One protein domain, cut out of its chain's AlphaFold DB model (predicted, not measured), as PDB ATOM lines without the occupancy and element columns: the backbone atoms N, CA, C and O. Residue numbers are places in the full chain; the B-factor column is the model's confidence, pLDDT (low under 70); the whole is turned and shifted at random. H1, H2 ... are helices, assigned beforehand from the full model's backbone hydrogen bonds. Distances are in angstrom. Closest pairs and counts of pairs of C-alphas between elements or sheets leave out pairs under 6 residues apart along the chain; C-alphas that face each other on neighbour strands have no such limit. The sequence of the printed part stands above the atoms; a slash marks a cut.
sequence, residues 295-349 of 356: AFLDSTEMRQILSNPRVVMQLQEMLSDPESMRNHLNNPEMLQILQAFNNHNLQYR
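Overview. This is residues 295 to 349 of the 356 residues of an uncharacterized protein of Guillardia theta (strain CCMP2712) (UniProt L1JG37). The chain folds back on itself: the long helix H5 runs back past the short helices H1 and H2, while H3 and H4, which touch each other, sit by the first end of H5. The contacts of H5 with the other helices are few. You are reading 55 printed residues with five named helices, H1 to H5 in chain order, and no named strand; the class is all helix. The whole is compact, with a radius of gyration of the C-alphas of 11.4 A and spans of 30 by 21 by 19 A.

Arrangement. Start at H1, residues 295 to 298, which is close to but not clearly touching H2, residues 300 to 306; their closest C-alphas, of Leu 297 and Arg 303, are 6.4 A apart. H2 and H3, residues 309 to 320, only just touch, with 3 pairs of C-alphas within 8 A, and only at the corner; Leu 306 and Val 312 have the closest C-alphas, 5.9 A apart. With residues 314 to 319 alone, H3 touches H4, residues 324 to 328; the closest C-alphas, of Met 318 and Met 325, are 4.5 A apart. H5, residues 332 to 347, is close to but not clearly touching H2, at 7.3 A between the closest C-alphas, of Ile 305 and Ile 337, with a steep tilt of 48 degrees, opposite ways. H5 stands about perpendicular to H3, at 80 degrees. H1 and H4 are apart. In H2, H3, H4 and H5 every O i to N i+4 pair is within hydrogen-bond range; H1 is too short for such a pair.

Along the chain. Find C-alpha 295 at (-21.177, -6.687, 46.936), where H1 begins. H3 covers 15.9 A. H5 runs 22.2 A from C-alpha 332 at (-20.391, 13.118, 29.403) to C-alpha 347 at (-18.368, -7.985, 36.028).

Size, cuts and confidence. The C-alphas farthest apart, of Ala 295 and Glu 323, are 30.7 A apart. The printed part has no cut, and its four links are tight. Look for pLDDT under 70 at residues 295 to 298 and 344 to 349.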
ATOM      1  N   ALA A 295     -22.609  -6.915  47.155       63.19
ATOM      2  CA  ALA A 295     -21.177  -6.687  46.936       63.19
ATOM      3  C   ALA A 295     -20.868  -5.500  46.001       63.19
ATOM      4  O   ALA A 295     -19.784  -4.923  46.052       63.19
ATOM      5  N   PHE A 296     -21.816  -5.109  45.144       63.50
ATOM      6  CA  PHE A 296     -21.672  -3.945  44.272       63.50
ATOM      7  C   PHE A 296     -21.637  -2.645  45.079       63.50
ATOM      8  O   PHE A 296     -20.819  -1.768  44.799       63.50
ATOM      9  N   LEU A 297     -22.472  -2.548  46.115       66.38
ATOM     10  CA  LEU A 297     -22.550  -1.380  46.993       66.38
ATOM     11  C   LEU A 297     -21.362  -1.287  47.957       66.38
ATOM     12  O   LEU A 297     -21.038  -0.203  48.444       66.38
ATOM     13  N   ASP A 298     -20.650  -2.396  48.151       69.75
ATOM     14  CA  ASP A 298     -19.396  -2.433  48.896       69.75
ATOM     15  C   ASP A 298     -18.161  -2.051  48.075       69.75
ATOM     16  O   ASP A 298     -17.109  -1.777  48.658       69.75
ATOM     17  N   SER A 299     -18.263  -1.966  46.743       72.75
ATOM     18  CA  SER A 299     -17.117  -1.578  45.916       72.75
ATOM     19  C   SER A 299     -16.698  -0.126  46.173       72.75
ATOM     20  O   SER A 299     -17.525   0.781  46.302       72.75
ATOM     21  N   THR A 300     -15.383   0.107  46.243       77.75
ATOM     22  CA  THR A 300     -14.797   1.435  46.480       77.75
ATOM     23  C   THR A 300     -15.264   2.445  45.434       77.75
ATOM     24  O   THR A 300     -15.602   3.575  45.783       77.75
ATOM     25  N   GLU A 301     -15.369   2.023  44.172       70.19
ATOM     26  CA  GLU A 301     -15.887   2.861  43.093       70.19
ATOM     27  C   GLU A 301     -17.373   3.179  43.278       70.19
ATOM     28  O   GLU A 301     -17.757   4.341  43.145       70.19
ATOM     29  N   MET A 302     -18.220   2.211  43.650       72.94
ATOM     30  CA  MET A 302     -19.644   2.490  43.846       72.94
ATOM     31  C   MET A 302     -19.896   3.384  45.054       72.94
ATOM     32  O   MET A 302     -20.718   4.296  44.977       72.94
ATOM     33  N   ARG A 303     -19.139   3.197  46.141       74.75
ATOM     34  CA  ARG A 303     -19.169   4.098  47.299       74.75
ATOM     35  C   ARG A 303     -18.743   5.505  46.915       74.75
ATOM     36  O   ARG A 303     -19.366   6.456  47.364       74.75
ATOM     37  N   GLN A 304     -17.744   5.662  46.051       77.06
ATOM     38  CA  GLN A 304     -17.311   6.977  45.577       77.06
ATOM     39  C   GLN A 304     -18.342   7.633  44.645       77.06
ATOM     40  O   GLN A 304     -18.590   8.836  44.739       77.06
ATOM     41  N   ILE A 305     -18.991   6.841  43.789       72.31
ATOM     42  CA  ILE A 305     -20.048   7.296  42.880       72.31
ATOM     43  C   ILE A 305     -21.303   7.708  43.666       72.31
ATOM     44  O   ILE A 305     -21.856   8.777  43.416       72.31
ATOM     45  N   LEU A 306     -21.728   6.901  44.643       75.88
ATOM     46  CA  LEU A 306     -22.876   7.187  45.512       75.88
ATOM     47  C   LEU A 306     -22.560   8.224  46.596       75.88
ATOM     48  O   LEU A 306     -23.462   8.902  47.077       75.88
ATOM     49  N   SER A 307     -21.286   8.416  46.940       84.56
ATOM     50  CA  SER A 307     -20.848   9.500  47.824       84.56
ATOM     51  C   SER A 307     -21.008  10.870  47.172       84.56
ATOM     52  O   SER A 307     -21.013  11.874  47.887       84.56
ATOM     53  N   ASN A 308     -21.115  10.951  45.842       82.50
ATOM     54  CA  ASN A 308     -21.336  12.220  45.173       82.50
ATOM     55  C   ASN A 308     -22.841  12.554  45.155       82.50
ATOM     56  O   ASN A 308     -23.595  11.965  44.373       82.50
ATOM     57  N   PRO A 309     -23.297  13.557  45.934       79.50
ATOM     58  CA  PRO A 309     -24.717  13.888  46.021       79.50
ATOM     59  C   PRO A 309     -25.281  14.363  44.680       79.50
ATOM     60  O   PRO A 309     -26.463  14.179  44.406       79.50
ATOM     61  N   ARG A 310     -24.450  14.932  43.794       79.88
ATOM     62  CA  ARG A 310     -24.902  15.325  42.453       79.88
ATOM     63  C   ARG A 310     -25.248  14.125  41.594       79.88
ATOM     64  O   ARG A 310     -26.139  14.230  40.760       79.88
ATOM     65  N   VAL A 311     -24.529  13.024  41.759       80.00
ATOM     66  CA  VAL A 311     -24.739  11.809  40.976       80.00
ATOM     67  C   VAL A 311     -25.985  11.094  41.467       80.00
ATOM     68  O   VAL A 311     -26.836  10.750  40.655       80.00
ATOM     69  N   VAL A 312     -26.148  10.967  42.786       82.00
ATOM     70  CA  VAL A 312     -27.360  10.397  43.387       82.00
ATOM     71  C   VAL A 312     -28.596  11.200  42.992       82.00
ATOM     72  O   VAL A 312     -29.576  10.608  42.555       82.00
ATOM     73  N   MET A 313     -28.537  12.536  43.033       80.38
ATOM     74  CA  MET A 313     -29.655  13.368  42.579       80.38
ATOM     75  C   MET A 313     -29.951  13.195  41.087       80.38
ATOM     76  O   MET A 313     -31.110  13.097  40.715       80.38
ATOM     77  N   GLN A 314     -28.932  13.125  40.226       80.50
ATOM     78  CA  GLN A 314     -29.142  12.922  38.788       80.50
ATOM     79  C   GLN A 314     -29.690  11.523  38.475       80.50
ATOM     80  O   GLN A 314     -30.551  11.387  37.611       80.50
ATOM     81  N   LEU A 315     -29.237  10.489  39.190       79.69
ATOM     82  CA  LEU A 315     -29.789   9.135  39.105       79.69
ATOM     83  C   LEU A 315     -31.238   9.101  39.604       79.69
ATOM     84  O   LEU A 315     -32.101   8.535  38.941       79.69
ATOM     85  N   GLN A 316     -31.532   9.763  40.724       79.19
ATOM     86  CA  GLN A 316     -32.884   9.881  41.259       79.19
ATOM     87  C   GLN A 316     -33.802  10.651  40.305       79.19
ATOM     88  O   GLN A 316     -34.942  10.246  40.099       79.19
ATOM     89  N   GLU A 317     -33.316  11.720  39.678       83.12
ATOM     90  CA  GLU A 317     -34.074  12.516  38.713       83.12
ATOM     91  C   GLU A 317     -34.311  11.745  37.408       83.12
ATOM     92  O   GLU A 317     -35.403  11.792  36.854       83.12
ATOM     93  N   MET A 318     -33.329  10.967  36.956       78.38
ATOM     94  CA  MET A 318     -33.453  10.064  35.810       78.38
ATOM     95  C   MET A 318     -34.487   8.956  36.035       78.38
ATOM     96  O   MET A 318     -35.145   8.527  35.086       78.38
ATOM     97  N   LEU A 319     -34.612   8.491  37.280       77.56
ATOM     98  CA  LEU A 319     -35.589   7.483  37.687       77.56
ATOM     99  C   LEU A 319     -36.965   8.083  37.987       77.56
ATOM    100  O   LEU A 319     -37.975   7.416  37.782       77.56
ATOM    101  N   SER A 320     -37.012   9.338  38.432       84.00
ATOM    102  CA  SER A 320     -38.259  10.052  38.722       84.00
ATOM    103  C   SER A 320     -38.916  10.614  37.460       84.00
ATOM    104  O   SER A 320     -40.142  10.658  37.382       84.00
ATOM    105  N   ASP A 321     -38.123  11.028  36.468       82.38
ATOM    106  CA  ASP A 321     -38.616  11.555  35.199       82.38
ATOM    107  C   ASP A 321     -37.857  10.966  33.985       82.38
ATOM    108  O   ASP A 321     -36.683  11.287  33.747       82.38
ATOM    109  N   PRO A 322     -38.527  10.152  33.142       72.62
ATOM    110  CA  PRO A 322     -37.919   9.576  31.946       72.62
ATOM    111  C   PRO A 322     -37.571  10.619  30.871       72.62
ATOM    112  O   PRO A 322     -36.776  10.316  29.977       72.62
ATOM    113  N   GLU A 323     -38.127  11.836  30.912       75.56
ATOM    114  CA  GLU A 323     -37.703  12.915  30.010       75.56
ATOM    115  C   GLU A 323     -36.409  13.587  30.488       75.56
ATOM    116  O   GLU A 323     -35.544  13.905  29.662       75.56
ATOM    117  N   SER A 324     -36.219  13.713  31.807       77.12
ATOM    118  CA  SER A 324     -34.991  14.260  32.403       77.12
ATOM    119  C   SER A 324     -33.767  13.372  32.140       77.12
ATOM    120  O   SER A 324     -32.659  13.874  31.929       77.12
ATOM    121  N   MET A 325     -33.972  12.060  31.960       74.12
ATOM    122  CA  MET A 325     -32.940  11.131  31.477       74.12
ATOM    123  C   MET A 325     -32.234  11.638  30.216       74.12
ATOM    124  O   MET A 325     -31.020  11.515  30.097       74.12
ATOM    125  N   ARG A 326     -32.954  12.252  29.272       74.06
ATOM    126  CA  ARG A 326     -32.357  12.749  28.024       74.06
ATOM    127  C   ARG A 326     -31.423  13.937  28.260       74.06
ATOM    128  O   ARG A 326     -30.471  14.105  27.503       74.06
ATOM    129  N   ASN A 327     -31.677  14.748  29.283       80.38
ATOM    130  CA  ASN A 327     -30.806  15.861  29.656       80.38
ATOM    131  C   ASN A 327     -29.540  15.344  30.343       80.38
ATOM    132  O   ASN A 327     -28.439  15.768  29.994       80.38
ATOM    133  N   HIS A 328     -29.694  14.355  31.224       76.00
ATOM    134  CA  HIS A 328     -28.587  13.730  31.946       76.00
ATOM    135  C   HIS A 328     -27.717  12.837  31.051       76.00
ATOM    136  O   HIS A 328     -26.499  12.854  31.178       76.00
ATOM    137  N   LEU A 329     -28.293  12.159  30.054       76.44
ATOM    138  CA  LEU A 329     -27.547  11.391  29.044       76.44
ATOM    139  C   LEU A 329     -26.744  12.266  28.068       76.44
ATOM    140  O   LEU A 329     -25.885  11.748  27.364       76.44
ATOM    141  N   ASN A 330     -27.004  13.576  27.997       79.00
ATOM    142  CA  ASN A 330     -26.147  14.493  27.236       79.00
ATOM    143  C   ASN A 330     -24.911  14.934  28.035       79.00
ATOM    144  O   ASN A 330     -24.001  15.526  27.454       79.00
ATOM    145  N   ASN A 331     -24.867  14.671  29.345       81.56
ATOM    146  CA  ASN A 331     -23.707  14.973  30.166       81.56
ATOM    147  C   ASN A 331     -22.663  13.842  30.025       81.56
ATOM    148  O   ASN A 331     -22.965  12.694  30.367       81.56
ATOM    149  N   PRO A 332     -21.435  14.131  29.545       75.69
ATOM    150  CA  PRO A 332     -20.391  13.118  29.403       75.69
ATOM    151  C   PRO A 332     -19.997  12.466  30.738       75.69
ATOM    152  O   PRO A 332     -19.635  11.294  30.745       75.69
ATOM    153  N   GLU A 333     -20.105  13.183  31.859       78.50
ATOM    154  CA  GLU A 333     -19.798  12.667  33.200       78.50
ATOM    155  C   GLU A 333     -20.822  11.607  33.639       78.50
ATOM    156  O   GLU A 333     -20.457  10.527  34.098       78.50
ATOM    157  N   MET A 334     -22.112  11.856  33.395       79.00
ATOM    158  CA  MET A 334     -23.177  10.895  33.707       79.00
ATOM    159  C   MET A 334     -23.114   9.648  32.835       79.00
ATOM    160  O   MET A 334     -23.370   8.550  33.323       79.00
ATOM    161  N   LEU A 335     -22.748   9.785  31.560       79.12
ATOM    162  CA  LEU A 335     -22.536   8.629  30.688       79.12
ATOM    163  C   LEU A 335     -21.392   7.743  31.189       79.12
ATOM    164  O   LEU A 335     -21.538   6.523  31.186       79.12
ATOM    165  N   GLN A 336     -20.288   8.337  31.649       75.88
ATOM    166  CA  GLN A 336     -19.172   7.586  32.230       75.88
ATOM    167  C   GLN A 336     -19.592   6.855  33.505       75.88
ATOM    168  O   GLN A 336     -19.262   5.684  33.671       75.88
ATOM    169  N   ILE A 337     -20.375   7.506  34.365       77.00
ATOM    170  CA  ILE A 337     -20.886   6.903  35.599       77.00
ATOM    171  C   ILE A 337     -21.851   5.755  35.301       77.00
ATOM    172  O   ILE A 337     -21.711   4.675  35.867       77.00
ATOM    173  N   LEU A 338     -22.805   5.947  34.390       78.56
ATOM    174  CA  LEU A 338     -23.736   4.892  33.979       78.56
ATOM    175  C   LEU A 338     -23.008   3.721  33.311       78.56
ATOM    176  O   LEU A 338     -23.383   2.564  33.496       78.56
ATOM    177  N   GLN A 339     -21.954   4.005  32.548       78.12
ATOM    178  CA  GLN A 339     -21.113   2.981  31.947       78.12
ATOM    179  C   GLN A 339     -20.300   2.228  33.005       78.12
ATOM    180  O   GLN A 339     -20.228   1.003  32.937       78.12
ATOM    181  N   ALA A 340     -19.733   2.924  33.993       73.88
ATOM    182  CA  ALA A 340     -19.034   2.312  35.121       73.88
ATOM    183  C   ALA A 340     -19.980   1.420  35.938       73.88
ATOM    184  O   ALA A 340     -19.663   0.258  36.180       73.88
ATOM    185  N   PHE A 341     -21.180   1.924  36.242       74.75
ATOM    186  CA  PHE A 341     -22.256   1.192  36.908       74.75
ATOM    187  C   PHE A 341     -22.604  -0.096  36.153       74.75
ATOM    188  O   PHE A 341     -22.612  -1.183  36.726       74.75
ATOM    189  N   ASN A 342     -22.845   0.008  34.842       75.31
ATOM    190  CA  ASN A 342     -23.191  -1.140  34.012       75.31
ATOM    191  C   ASN A 342     -22.036  -2.149  33.921       75.31
ATOM    192  O   ASN A 342     -22.252  -3.345  34.083       75.31
ATOM    193  N   ASN A 343     -20.803  -1.680  33.709       75.25
ATOM    194  CA  ASN A 343     -19.625  -2.540  33.614       75.25
ATOM    195  C   ASN A 343     -19.384  -3.318  34.913       75.25
ATOM    196  O   ASN A 343     -19.149  -4.520  34.850       75.25
ATOM    197  N   HIS A 344     -19.486  -2.664  36.072       66.94
ATOM    198  CA  HIS A 344     -19.332  -3.319  37.373       66.94
ATOM    199  C   HIS A 344     -20.450  -4.323  37.659       66.94
ATOM    200  O   HIS A 344     -20.174  -5.428  38.126       66.94
ATOM    201  N   ASN A 345     -21.695  -3.996  37.304       63.31
ATOM    202  CA  ASN A 345     -22.815  -4.923  37.449       63.31
ATOM    203  C   ASN A 345     -22.672  -6.154  36.519       63.31
ATOM    204  O   ASN A 345     -23.039  -7.267  36.879       63.31
ATOM    205  N   LEU A 346     -22.073  -5.978  35.333       61.09
ATOM    206  CA  LEU A 346     -21.737  -7.058  34.392       61.09
ATOM    207  C   LEU A 346     -20.532  -7.903  34.831       61.09
ATOM    208  O   LEU A 346     -20.480  -9.093  34.513       61.09
ATOM    209  N   GLN A 347     -19.562  -7.303  35.525       59.12
ATOM    210  CA  GLN A 347     -18.368  -7.985  36.028       59.12
ATOM    211  C   GLN A 347     -18.716  -8.976  37.147       59.12
ATOM    212  O   GLN A 347     -18.060 -10.003  37.284       59.12
ATOM    213  N   TYR A 348     -19.778  -8.686  37.903       50.84
ATOM    214  CA  TYR A 348     -20.279  -9.498  39.009       50.84
ATOM    215  C   TYR A 348     -21.458 -10.386  38.582       50.84
ATOM    216  O   TYR A 348     -22.465 -10.521  39.275       50.84
ATOM    217  N   ARG A 349     -21.355 -11.004  37.403       47.09
ATOM    218  CA  ARG A 349     -22.236 -12.113  37.044       47.09
ATOM    219  C   ARG A 349     -21.702 -13.349  37.776       47.09
ATOM    220  O   ARG A 349     -20.552 -13.700  37.523       47.09
TER     221      ARG A 349